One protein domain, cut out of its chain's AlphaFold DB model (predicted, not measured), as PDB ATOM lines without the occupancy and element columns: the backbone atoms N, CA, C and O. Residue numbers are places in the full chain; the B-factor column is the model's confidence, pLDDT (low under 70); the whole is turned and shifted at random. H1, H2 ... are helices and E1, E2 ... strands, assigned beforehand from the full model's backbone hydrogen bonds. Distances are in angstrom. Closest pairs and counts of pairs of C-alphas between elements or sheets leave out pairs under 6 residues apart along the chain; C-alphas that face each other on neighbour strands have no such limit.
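AT A GLANCE: This is residues 5 to 79 of the 82 residues of an uncharacterized protein of Chloroflexi bacterium (UniProt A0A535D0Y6). A small sheet of three strands has the helix H4 packed along one of its faces, and H1 and H2 pack on H4 on its side away from the sheet, so that H4 sits in the middle. The small helix H3 lies at the far end of the long axis from H1, where the chain passes from E1 to E2, and it only grazes the sheet. The printed part has 75 residues with four named helices and three named strands, in the order H1 H2 E1 H3 E2 E3 H4; the sheet's order is E1 E2 E3, antiparallel, and the class is mixed, helices and strands. The whole is compact, with a radius of gyration of the C-alphas of 12.0 A, and elongated in outline, with spans of 37 by 23 by 19 A.

HOW THE PARTS SIT: Begin at the inner strand E2, residues 51 to 55. On one side of it look for the edge strand E1, residues 35 to 38, antiparallel at 170 degrees, where N 37 and O 52 are 2.8 A apart, within hydrogen-bond range. On the other side is the edge strand E3, residues 58 to 62, which forms a hairpin with E2; N 60 and O 53 are 2.8 A apart, also within range. H4, residues 65 to 77, is on one face of this sheet, giving two layers, a sheet with a helix on one face. Its height over the sheet is 8.6 A; it lies over E2 and E3 and runs along the strands, at 25 degrees to E3 on the local plane. The closest C-alphas of E3 and H4 are those of Ala 62 and Ala 68, 5.1 A apart. Move outward to H2, residues 20 to 30, which touches H4 at a shallow tilt of 23 degrees, the same way; their closest C-alphas, of Glu 20 and Ala 66, are 4.2 A apart. H1, residues 5 to 12, touches H4 at residues 70 to 74 alone, at a steep tilt of 45 degrees, the same way; their closest C-alphas are those of Leu 10 and Leu 74, 6.8 A apart. H1 and H2 are apart, and neither is on the sheet. H3, residues 41 to 47, only grazes the sheet, with residues 43 to 47, and is apart from H4. Each O i to N i+4 pair is within hydrogen-bond range in H1, H3 and H4, and 6 of 7 are in H2.

IN THESE COORDINATES: Find C-alpha 51 at (240.456, 202.059, 224.196); from there E2 runs 13.1 A to C-alpha 55, and E3 runs back 13.1 A from C-alpha 58 to C-alpha 62. E1, of four residues, goes from Thr 35 to Lys 38, 9.8 A. H4 begins at C-alpha 65, (245.649, 201.034, 220.697), and ends 18.3 A away at C-alpha 77, (257.228, 194.814, 233.397). H2 measures 15.8 A from Glu 20 to His 30, H1 11.1 A from Glu 5 to Gln 12, and H3 10.2 A from Pro 41 to Trp 47.

THE WHOLE: Look for the two C-alphas farthest apart at Ala 14 and Trp 42, 36.7 A. The printed part has no cut; the link from H1 to H2 is short, the other links are tight, and none is long. The mean pLDDT of the printed part is 94.9, and residue 79 alone is under 70.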
ATOM      1  N   GLU A   5     255.572 211.429 228.999       93.81
ATOM      2  CA  GLU A   5     255.798 210.721 230.260       93.81
ATOM      3  C   GLU A   5     255.778 209.197 230.070       93.81
ATOM      4  O   GLU A   5     256.639 208.493 230.590       93.81
ATOM      5  N   LEU A   6     254.851 208.695 229.248       94.12
ATOM      6  CA  LEU A   6     254.744 207.273 228.936       94.12
ATOM      7  C   LEU A   6     255.949 206.782 228.119       94.12
ATOM      8  O   LEU A   6     256.478 205.707 228.385       94.12
ATOM      9  N   GLN A   7     256.434 207.596 227.177       95.19
ATOM     10  CA  GLN A   7     257.677 207.318 226.449       95.19
ATOM     11  C   GLN A   7     258.884 207.263 227.397       95.19
ATOM     12  O   GLN A   7     259.699 206.354 227.297       95.19
ATOM     13  N   ALA A   8     258.981 208.195 228.351       94.56
ATOM     14  CA  ALA A   8     260.074 208.214 229.320       94.56
ATOM     15  C   ALA A   8     260.082 206.963 230.215       94.56
ATOM     16  O   ALA A   8     261.149 206.413 230.478       94.56
ATOM     17  N   GLN A   9     258.910 206.484 230.643       94.75
ATOM     18  CA  GLN A   9     258.791 205.238 231.410       94.75
ATOM     19  C   GLN A   9     259.188 204.015 230.570       94.75
ATOM     20  O   GLN A   9     259.963 203.184 231.029       94.75
ATOM     21  N   LEU A  10     258.736 203.923 229.315       94.69
ATOM     22  CA  LEU A  10     259.133 202.842 228.400       94.69
ATOM     23  C   LEU A  10     260.646 202.832 228.129       94.69
ATOM     24  O   LEU A  10     261.270 201.768 228.124       94.69
ATOM     25  N   ALA A  11     261.254 204.011 227.983       94.38
ATOM     26  CA  ALA A  11     262.687 204.149 227.756       94.38
ATOM     27  C   ALA A  11     263.532 203.618 228.930       94.38
ATOM     28  O   ALA A  11     264.624 203.095 228.702       94.38
ATOM     29  N   GLN A  12     263.026 203.668 230.172       94.06
ATOM     30  CA  GLN A  12     263.692 203.056 231.338       94.06
ATOM     31  C   GLN A  12     263.808 201.529 231.216       94.06
ATOM     32  O   GLN A  12     264.707 200.930 231.801       94.06
ATOM     33  N   HIS A  13     262.944 200.912 230.410       92.88
ATOM     34  CA  HIS A  13     262.960 199.486 230.087       92.88
ATOM     35  C   HIS A  13     263.569 199.196 228.702       92.88
ATOM     36  O   HIS A  13     263.355 198.120 228.150       92.88
ATOM     37  N   ALA A  14     264.323 200.147 228.134       93.06
ATOM     38  CA  ALA A  14     264.943 200.067 226.807       93.06
ATOM     39  C   ALA A  14     263.961 199.898 225.626       93.06
ATOM     40  O   ALA A  14     264.365 199.509 224.527       93.06
ATOM     41  N   ILE A  15     262.684 200.244 225.815       94.00
ATOM     42  CA  ILE A  15     261.672 200.231 224.754       94.00
ATOM     43  C   ILE A  15     261.646 201.603 224.082       94.00
ATOM     44  O   ILE A  15     261.198 202.583 224.672       94.00
ATOM     45  N   ASN A  16     262.125 201.659 222.837       93.44
ATOM     46  CA  ASN A  16     262.194 202.889 222.035       93.44
ATOM     47  C   ASN A  16     261.350 202.828 220.752       93.44
ATOM     48  O   ASN A  16     261.187 203.847 220.080       93.44
ATOM     49  N   ASP A  17     260.824 201.649 220.402       94.81
ATOM     50  CA  ASP A  17     259.859 201.507 219.315       94.81
ATOM     51  C   ASP A  17     258.444 201.656 219.875       94.81
ATOM     52  O   ASP A  17     257.956 200.851 220.668       94.81
ATOM     53  N   TYR A  18     257.806 202.743 219.467       95.38
ATOM     54  CA  TYR A  18     256.487 203.160 219.915       95.38
ATOM     55  C   TYR A  18     255.383 202.807 218.909       95.38
ATOM     56  O   TYR A  18     254.247 203.284 219.031       95.38
ATOM     57  N   GLY A  19     255.713 202.016 217.885       95.88
ATOM     58  CA  GLY A  19     254.750 201.486 216.934       95.88
ATOM     59  C   GLY A  19     253.748 200.560 217.617       95.88
ATOM     60  O   GLY A  19     254.090 199.786 218.507       95.88
ATOM     61  N   GLU A  20     252.491 200.610 217.177       96.12
ATOM     62  CA  GLU A  20     251.421 199.775 217.736       96.12
ATOM     63  C   GLU A  20     251.779 198.282 217.717       96.12
ATOM     64  O   GLU A  20     251.592 197.593 218.716       96.12
ATOM     65  N   VAL A  21     252.324 197.798 216.593       96.62
ATOM     66  CA  VAL A  21     252.711 196.392 216.417       96.62
ATOM     67  C   VAL A  21     253.849 196.015 217.360       96.62
ATOM     68  O   VAL A  21     253.725 195.019 218.064       96.62
ATOM     69  N   ALA A  22     254.903 196.833 217.432       96.69
ATOM     70  CA  ALA A  22     256.051 196.583 218.300       96.69
ATOM     71  C   ALA A  22     255.646 196.541 219.781       96.69
ATOM     72  O   ALA A  22     256.046 195.641 220.515       96.69
ATOM     73  N   LEU A  23     254.786 197.470 220.216       97.19
ATOM     74  CA  LEU A  23     254.274 197.502 221.588       97.19
ATOM     75  C   LEU A  23     253.372 196.303 221.903       97.19
ATOM     76  O   LEU A  23     253.436 195.772 223.011       97.19
ATOM     77  N   ARG A  24     252.549 195.861 220.944       97.19
ATOM     78  CA  ARG A  24     251.722 194.656 221.090       97.19
ATOM     79  C   ARG A  24     252.586 193.407 221.244       97.19
ATOM     80  O   ARG A  24     252.362 192.632 222.165       97.19
ATOM     81  N   GLU A  25     253.572 193.226 220.369       96.69
ATOM     82  CA  GLU A  25     254.480 192.073 220.406       96.69
ATOM     83  C   GLU A  25     255.312 192.057 221.690       96.69
ATOM     84  O   GLU A  25     255.453 191.012 222.324       96.69
ATOM     85  N   ALA A  26     255.792 193.223 222.130       96.00
ATOM     86  CA  ALA A  26     256.476 193.349 223.409       96.00
ATOM     87  C   ALA A  26     255.547 192.988 224.581       96.00
ATOM     88  O   ALA A  26     255.948 192.226 225.456       96.00
ATOM     89  N   LEU A  27     254.293 193.456 224.598       96.38
ATOM     90  CA  LEU A  27     253.323 193.055 225.626       96.38
ATOM     91  C   LEU A  27     253.089 191.537 225.627       96.38
ATOM     92  O   LEU A  27     253.090 190.926 226.693       96.38
ATOM     93  N   GLU A  28     252.917 190.928 224.457       95.62
ATOM     94  CA  GLU A  28     252.698 189.483 224.301       95.62
ATOM     95  C   GLU A  28     253.894 188.644 224.775       95.62
ATOM     96  O   GLU A  28     253.708 187.526 225.255       95.62
ATOM     97  N   ALA A  29     255.114 189.188 224.722       94.62
ATOM     98  CA  ALA A  29     256.296 188.536 225.282       94.62
ATOM     99  C   ALA A  29     256.290 188.479 226.825       94.62
ATOM    100  O   ALA A  29     256.936 187.606 227.406       94.62
ATOM    101  N   HIS A  30     255.562 189.386 227.488       92.75
ATOM    102  CA  HIS A  30     255.517 189.497 228.953       92.75
ATOM    103  C   HIS A  30     254.181 189.058 229.568       92.75
ATOM    104  O   HIS A  30     254.143 188.700 230.744       92.75
ATOM    105  N   SER A  31     253.089 189.057 228.802       88.31
ATOM    106  CA  SER A  31     251.770 188.623 229.261       88.31
ATOM    107  C   SER A  31     251.128 187.648 228.286       88.31
ATOM    108  O   SER A  31     250.930 187.949 227.112       88.31
ATOM    109  N   GLN A  32     250.707 186.500 228.816       80.75
ATOM    110  CA  GLN A  32     250.012 185.471 228.041       80.75
ATOM    111  C   GLN A  32     248.563 185.848 227.710       80.75
ATOM    112  O   GLN A  32     247.986 185.281 226.785       80.75
ATOM    113  N   THR A  33     247.944 186.765 228.467       92.62
ATOM    114  CA  THR A  33     246.532 187.127 228.269       92.62
ATOM    115  C   THR A  33     246.283 188.611 228.520       92.62
ATOM    116  O   THR A  33     246.642 189.167 229.557       92.62
ATOM    117  N   TYR A  34     245.623 189.258 227.564       96.69
ATOM    118  CA  TYR A  34     245.051 190.592 227.710       96.69
ATOM    119  C   TYR A  34     243.805 190.702 226.829       96.69
ATOM    120  O   TYR A  34     243.584 189.896 225.923       96.69
ATOM    121  N   THR A  35     242.965 191.702 227.080       97.62
ATOM    122  CA  THR A  35     241.834 192.025 226.199       97.62
ATOM    123  C   THR A  35     241.865 193.500 225.851       97.62
ATOM    124  O   THR A  35     241.730 194.349 226.729       97.62
ATOM    125  N   LEU A  36     242.021 193.808 224.563       97.88
ATOM    126  CA  LEU A  36     241.867 195.165 224.052       97.88
ATOM    127  C   LEU A  36     240.414 195.392 223.622       97.88
ATOM    128  O   LEU A  36     239.886 194.699 222.755       97.88
ATOM    129  N   ILE A  37     239.782 196.407 224.198       97.81
ATOM    130  CA  ILE A  37     238.412 196.809 223.899       97.81
ATOM    131  C   ILE A  37     238.456 198.181 223.239       97.81
ATOM    132  O   ILE A  37     238.814 199.175 223.871       97.81
ATOM    133  N   LYS A  38     238.034 198.254 221.975       98.06
ATOM    134  CA  LYS A  38     237.730 199.530 221.324       98.06
ATOM    135  C   LYS A  38     236.321 199.958 221.709       98.06
ATOM    136  O   LYS A  38     235.352 199.243 221.459       98.06
ATOM    137  N   LEU A  39     236.204 201.126 222.322       97.44
ATOM    138  CA  LEU A  39     234.933 201.612 222.832       97.44
ATOM    139  C   LEU A  39     234.057 202.165 221.711       97.44
ATOM    140  O   LEU A  39     234.513 202.878 220.817       97.44
ATOM    141  N   ALA A  40     232.758 201.887 221.806       97.00
ATOM    142  CA  ALA A  40     231.764 202.601 221.022       97.00
ATOM    143  C   ALA A  40     231.760 204.105 221.398       97.00
ATOM    144  O   ALA A  40     232.183 204.471 222.501       97.00
ATOM    145  N   PRO A  41     231.233 204.999 220.538       96.25
ATOM    146  CA  PRO A  41     231.308 206.442 220.770       96.25
ATOM    147  C   PRO A  41     230.680 206.929 222.084       96.25
ATOM    148  O   PRO A  41     231.172 207.883 222.678       96.25
ATOM    149  N   TRP A  42     229.588 206.313 222.550       96.19
ATOM    150  CA  TRP A  42     228.936 206.729 223.799       96.19
ATOM    151  C   TRP A  42     229.758 206.366 225.050       96.19
ATOM    152  O   TRP A  42     230.064 207.278 225.825       96.19
ATOM    153  N   PRO A  43     230.208 205.103 225.238       95.06
ATOM    154  CA  PRO A  43     231.136 204.760 226.317       95.06
ATOM    155  C   PRO A  43     232.421 205.586 226.285       95.06
ATOM    156  O   PRO A  43     232.873 206.042 227.333       95.06
ATOM    157  N   ALA A  44     232.960 205.845 225.090       96.38
ATOM    158  CA  ALA A  44     234.176 206.629 224.942       96.38
ATOM    159  C   ALA A  44     234.040 208.058 225.490       96.38
ATOM    160  O   ALA A  44     234.901 208.540 226.222       96.38
ATOM    161  N   ARG A  45     232.913 208.729 225.211       95.69
ATOM    162  CA  ARG A  45     232.616 210.054 225.785       95.69
ATOM    163  C   ARG A  45     232.440 209.995 227.300       95.69
ATOM    164  O   ARG A  45     232.924 210.880 227.999       95.69
ATOM    165  N   ARG A  46     231.752 208.965 227.807       96.50
ATOM    166  CA  ARG A  46     231.490 208.794 229.245       96.50
ATOM    167  C   ARG A  46     232.780 208.590 230.040       96.50
ATOM    168  O   ARG A  46     232.925 209.173 231.109       96.50
ATOM    169  N   TRP A  47     233.683 207.758 229.533       94.81
ATOM    170  CA  TRP A  47     234.931 207.398 230.211       94.81
ATOM    171  C   TRP A  47     236.130 208.252 229.800       94.81
ATOM    172  O   TRP A  47     237.166 208.177 230.444       94.81
ATOM    173  N   LYS A  48     235.967 209.118 228.793       96.69
ATOM    174  CA  LYS A  48     237.012 210.005 228.259       96.69
ATOM    175  C   LYS A  48     238.227 209.242 227.704       96.69
ATOM    176  O   LYS A  48     239.333 209.773 227.710       96.69
ATOM    177  N   CYS A  49     238.002 208.028 227.202       96.88
ATOM    178  CA  CYS A  49     238.996 207.177 226.550       96.88
ATOM    179  C   CYS A  49     238.408 206.520 225.290       96.88
ATOM    180  O   CYS A  49     237.191 206.421 225.157       96.88
ATOM    181  N   HIS A  50     239.235 206.061 224.350       97.69
ATOM    182  CA  HIS A  50     238.765 205.324 223.160       97.69
ATOM    183  C   HIS A  50     239.023 203.821 223.247       97.69
ATOM    184  O   HIS A  50     238.327 203.034 222.602       97.69
ATOM    185  N   TYR A  51     240.018 203.430 224.034       98.19
ATOM    186  CA  TYR A  51     240.456 202.059 224.196       98.19
ATOM    187  C   TYR A  51     240.570 201.733 225.677       98.19
ATOM    188  O   TYR A  51     240.929 202.582 226.494       98.19
ATOM    189  N   ARG A  52     240.272 200.481 226.005       98.00
ATOM    190  CA  ARG A  52     240.571 199.884 227.300       98.00
ATOM    191  C   ARG A  52     241.377 198.628 227.093       98.00
ATOM    192  O   ARG A  52     240.978 197.793 226.287       98.00
ATOM    193  N   LEU A  53     242.472 198.486 227.823       98.00
ATOM    194  CA  LEU A  53     243.200 197.229 227.889       98.00
ATOM    195  C   LEU A  53     242.983 196.605 229.259       98.00
ATOM    196  O   LEU A  53     243.225 197.234 230.284       98.00
ATOM    197  N   MET A  54     242.484 195.376 229.264       97.50
ATOM    198  CA  MET A  54     242.360 194.560 230.462       97.50
ATOM    199  C   MET A  54     243.568 193.636 230.550       97.50
ATOM    200  O   MET A  54     243.870 192.936 229.581       97.50
ATOM    201  N   LEU A  55     244.238 193.637 231.697       95.38
ATOM    202  CA  LEU A  55     245.388 192.788 231.992       95.38
ATOM    203  C   LEU A  55     245.239 192.271 233.425       95.38
ATOM    204  O   LEU A  55     245.355 193.041 234.383       95.38
ATOM    205  N   GLY A  56     244.929 190.979 233.565       90.44
ATOM    206  CA  GLY A  56     244.459 190.416 234.833       90.44
ATOM    207  C   GLY A  56     243.223 191.168 235.340       90.44
ATOM    208  O   GLY A  56     242.296 191.435 234.577       90.44
ATOM    209  N   ASP A  57     243.252 191.583 236.606       90.31
ATOM    210  CA  ASP A  57     242.156 192.325 237.248       90.31
ATOM    211  C   ASP A  57     242.240 193.851 237.049       90.31
ATOM    212  O   ASP A  57     241.466 194.610 237.640       90.31
ATOM    213  N   LYS A  58     243.194 194.333 236.241       93.81
ATOM    214  CA  LYS A  58     243.423 195.765 236.012       93.81
ATOM    215  C   LYS A  58     242.911 196.201 234.644       93.81
ATOM    216  O   LYS A  58     242.992 195.465 233.662       93.81
ATOM    217  N   ILE A  59     242.414 197.436 234.586       96.56
ATOM    218  CA  ILE A  59     241.934 198.087 233.363       96.56
ATOM    219  C   ILE A  59     242.736 199.367 233.140       96.56
ATOM    220  O   ILE A  59     242.855 200.190 234.046       96.56
ATOM    221  N   TYR A  60     243.238 199.536 231.921       96.75
ATOM    222  CA  TYR A  60     244.013 200.689 231.477       96.75
ATOM    223  C   TYR A  60     243.219 201.467 230.429       96.75
ATOM    224  O   TYR A  60     242.910 200.936 229.362       96.75
ATOM    225  N   ASP A  61     242.876 202.714 230.746       97.31
ATOM    226  CA  ASP A  61     242.200 203.642 229.838       97.31
ATOM    227  C   ASP A  61     243.220 204.305 228.897       97.31
ATOM    228  O   ASP A  61     244.236 204.825 229.352       97.31
ATOM    229  N   ALA A  62     242.944 204.310 227.590       97.31
ATOM    230  CA  ALA A  62     243.846 204.845 226.569       97.31
ATOM    231  C   ALA A  62     243.107 205.546 225.417       97.31
ATOM    232  O   ALA A  62     241.946 205.252 225.106       97.31
ATOM    233  N   GLN A  63     243.794 206.457 224.727       96.75
ATOM    234  CA  GLN A  63     243.273 207.191 223.569       96.75
ATOM    235  C   GLN A  63     243.544 206.489 222.240       96.75
ATOM    236  O   GLN A  63     242.871 206.769 221.244       96.75
ATOM    237  N   SER A  64     244.498 205.560 222.219       97.38
ATOM    238  CA  SER A  64     244.869 204.763 221.049       97.38
ATOM    239  C   SER A  64     245.217 203.327 221.441       97.38
ATOM    240  O   SER A  64     245.501 203.056 222.605       97.38
ATOM    241  N   ALA A  65     245.224 202.413 220.469       97.19
ATOM    242  CA  ALA A  65     245.649 201.034 220.697       97.19
ATOM    243  C   ALA A  65     247.127 200.960 221.124       97.19
ATOM    244  O   ALA A  65     247.431 200.311 222.116       97.19
ATOM    245  N   ALA A  66     248.018 201.705 220.456       97.69
ATOM    246  CA  ALA A  66     249.427 201.810 220.850       97.69
ATOM    247  C   ALA A  66     249.602 202.245 222.316       97.69
ATOM    248  O   ALA A  66     250.371 201.645 223.056       97.69
ATOM    249  N   GLU A  67     248.850 203.253 222.762       98.00
ATOM    250  CA  GLU A  67     248.883 203.697 224.161       98.00
ATOM    251  C   GLU A  67     248.355 202.636 225.128       98.00
ATOM    252  O   GLU A  67     248.939 202.433 226.190       98.00
ATOM    253  N   ALA A  68     247.311 201.904 224.740       97.94
ATOM    254  CA  ALA A  68     246.786 200.805 225.537       97.94
ATOM    255  C   ALA A  68     247.835 199.689 225.715       97.94
ATOM    256  O   ALA A  68     248.059 199.232 226.836       97.94
ATOM    257  N   TYR A  69     248.520 199.301 224.632       97.94
ATOM    258  CA  TYR A  69     249.604 198.316 224.674       97.94
ATOM    259  C   TYR A  69     250.795 198.798 225.502       97.94
ATOM    260  O   TYR A  69     251.301 198.035 226.317       97.94
ATOM    261  N   ALA A  70     251.199 200.061 225.364       97.50
ATOM    262  CA  ALA A  70     252.264 200.651 226.172       97.50
ATOM    263  C   ALA A  70     251.958 200.607 227.679       97.50
ATOM    264  O   ALA A  70     252.813 200.205 228.468       97.50
ATOM    265  N   LEU A  71     250.737 200.979 228.083       97.25
ATOM    266  CA  LEU A  71     250.308 200.922 229.486       97.25
ATOM    267  C   LEU A  71     250.276 199.482 230.012       97.25
ATOM    268  O   LEU A  71     250.760 199.217 231.114       97.25
ATOM    269  N   GLY A  72     249.747 198.551 229.214       96.69
ATOM    270  CA  GLY A  72     249.760 197.126 229.542       96.69
ATOM    271  C   GLY A  72     251.178 196.575 229.691       96.69
ATOM    272  O   GLY A  72     251.454 195.838 230.634       96.69
ATOM    273  N   LEU A  73     252.090 196.963 228.798       96.56
ATOM    274  CA  LEU A  73     253.482 196.519 228.805       96.56
ATOM    275  C   LEU A  73     254.219 197.008 230.050       96.56
ATOM    276  O   LEU A  73     254.825 196.202 230.748       96.56
ATOM    277  N   LEU A  74     254.106 198.295 230.391       95.69
ATOM    278  CA  LEU A  74     254.683 198.819 231.634       95.69
ATOM    279  C   LEU A  74     254.126 198.115 232.870       95.69
ATOM    280  O   LEU A  74     254.867 197.795 233.797       95.69
ATOM    281  N   ALA A  75     252.825 197.832 232.873       94.50
ATOM    282  CA  ALA A  75     252.207 197.094 233.959       94.50
ATOM    283  C   ALA A  75     252.717 195.653 234.075       94.50
ATOM    284  O   ALA A  75     252.845 195.165 235.197       94.50
ATOM    285  N   ALA A  76     252.991 194.977 232.958       93.44
ATOM    286  CA  ALA A  76     253.577 193.639 232.952       93.44
ATOM    287  C   ALA A  76     255.035 193.672 233.442       93.44
ATOM    288  O   ALA A  76     255.414 192.887 234.308       93.44
ATOM    289  N   LEU A  77     255.831 194.639 232.980       92.56
ATOM    290  CA  LEU A  77     257.228 194.814 233.397       92.56
ATOM    291  C   LEU A  77     257.359 195.132 234.895       92.56
ATOM    292  O   LEU A  77     258.249 194.607 235.560       92.56
ATOM    293  N   GLY A  78     256.446 195.936 235.447       83.00
ATOM    294  CA  GLY A  78     256.404 196.258 236.877       83.00
ATOM    295  C   GLY A  78     255.864 195.143 237.784       83.00
ATOM    296  O   GLY A  78     255.941 195.277 239.001       83.00
ATOM    297  N   GLN A  79     255.303 194.058 237.236       61.25
ATOM    298  CA  GLN A  79     254.877 192.886 238.022       61.25
ATOM    299  C   GLN A  79     256.026 191.904 238.296       61.25
ATOM    300  O   GLN A  79     255.905 191.067 239.184       61.25
TER     301      GLN A  79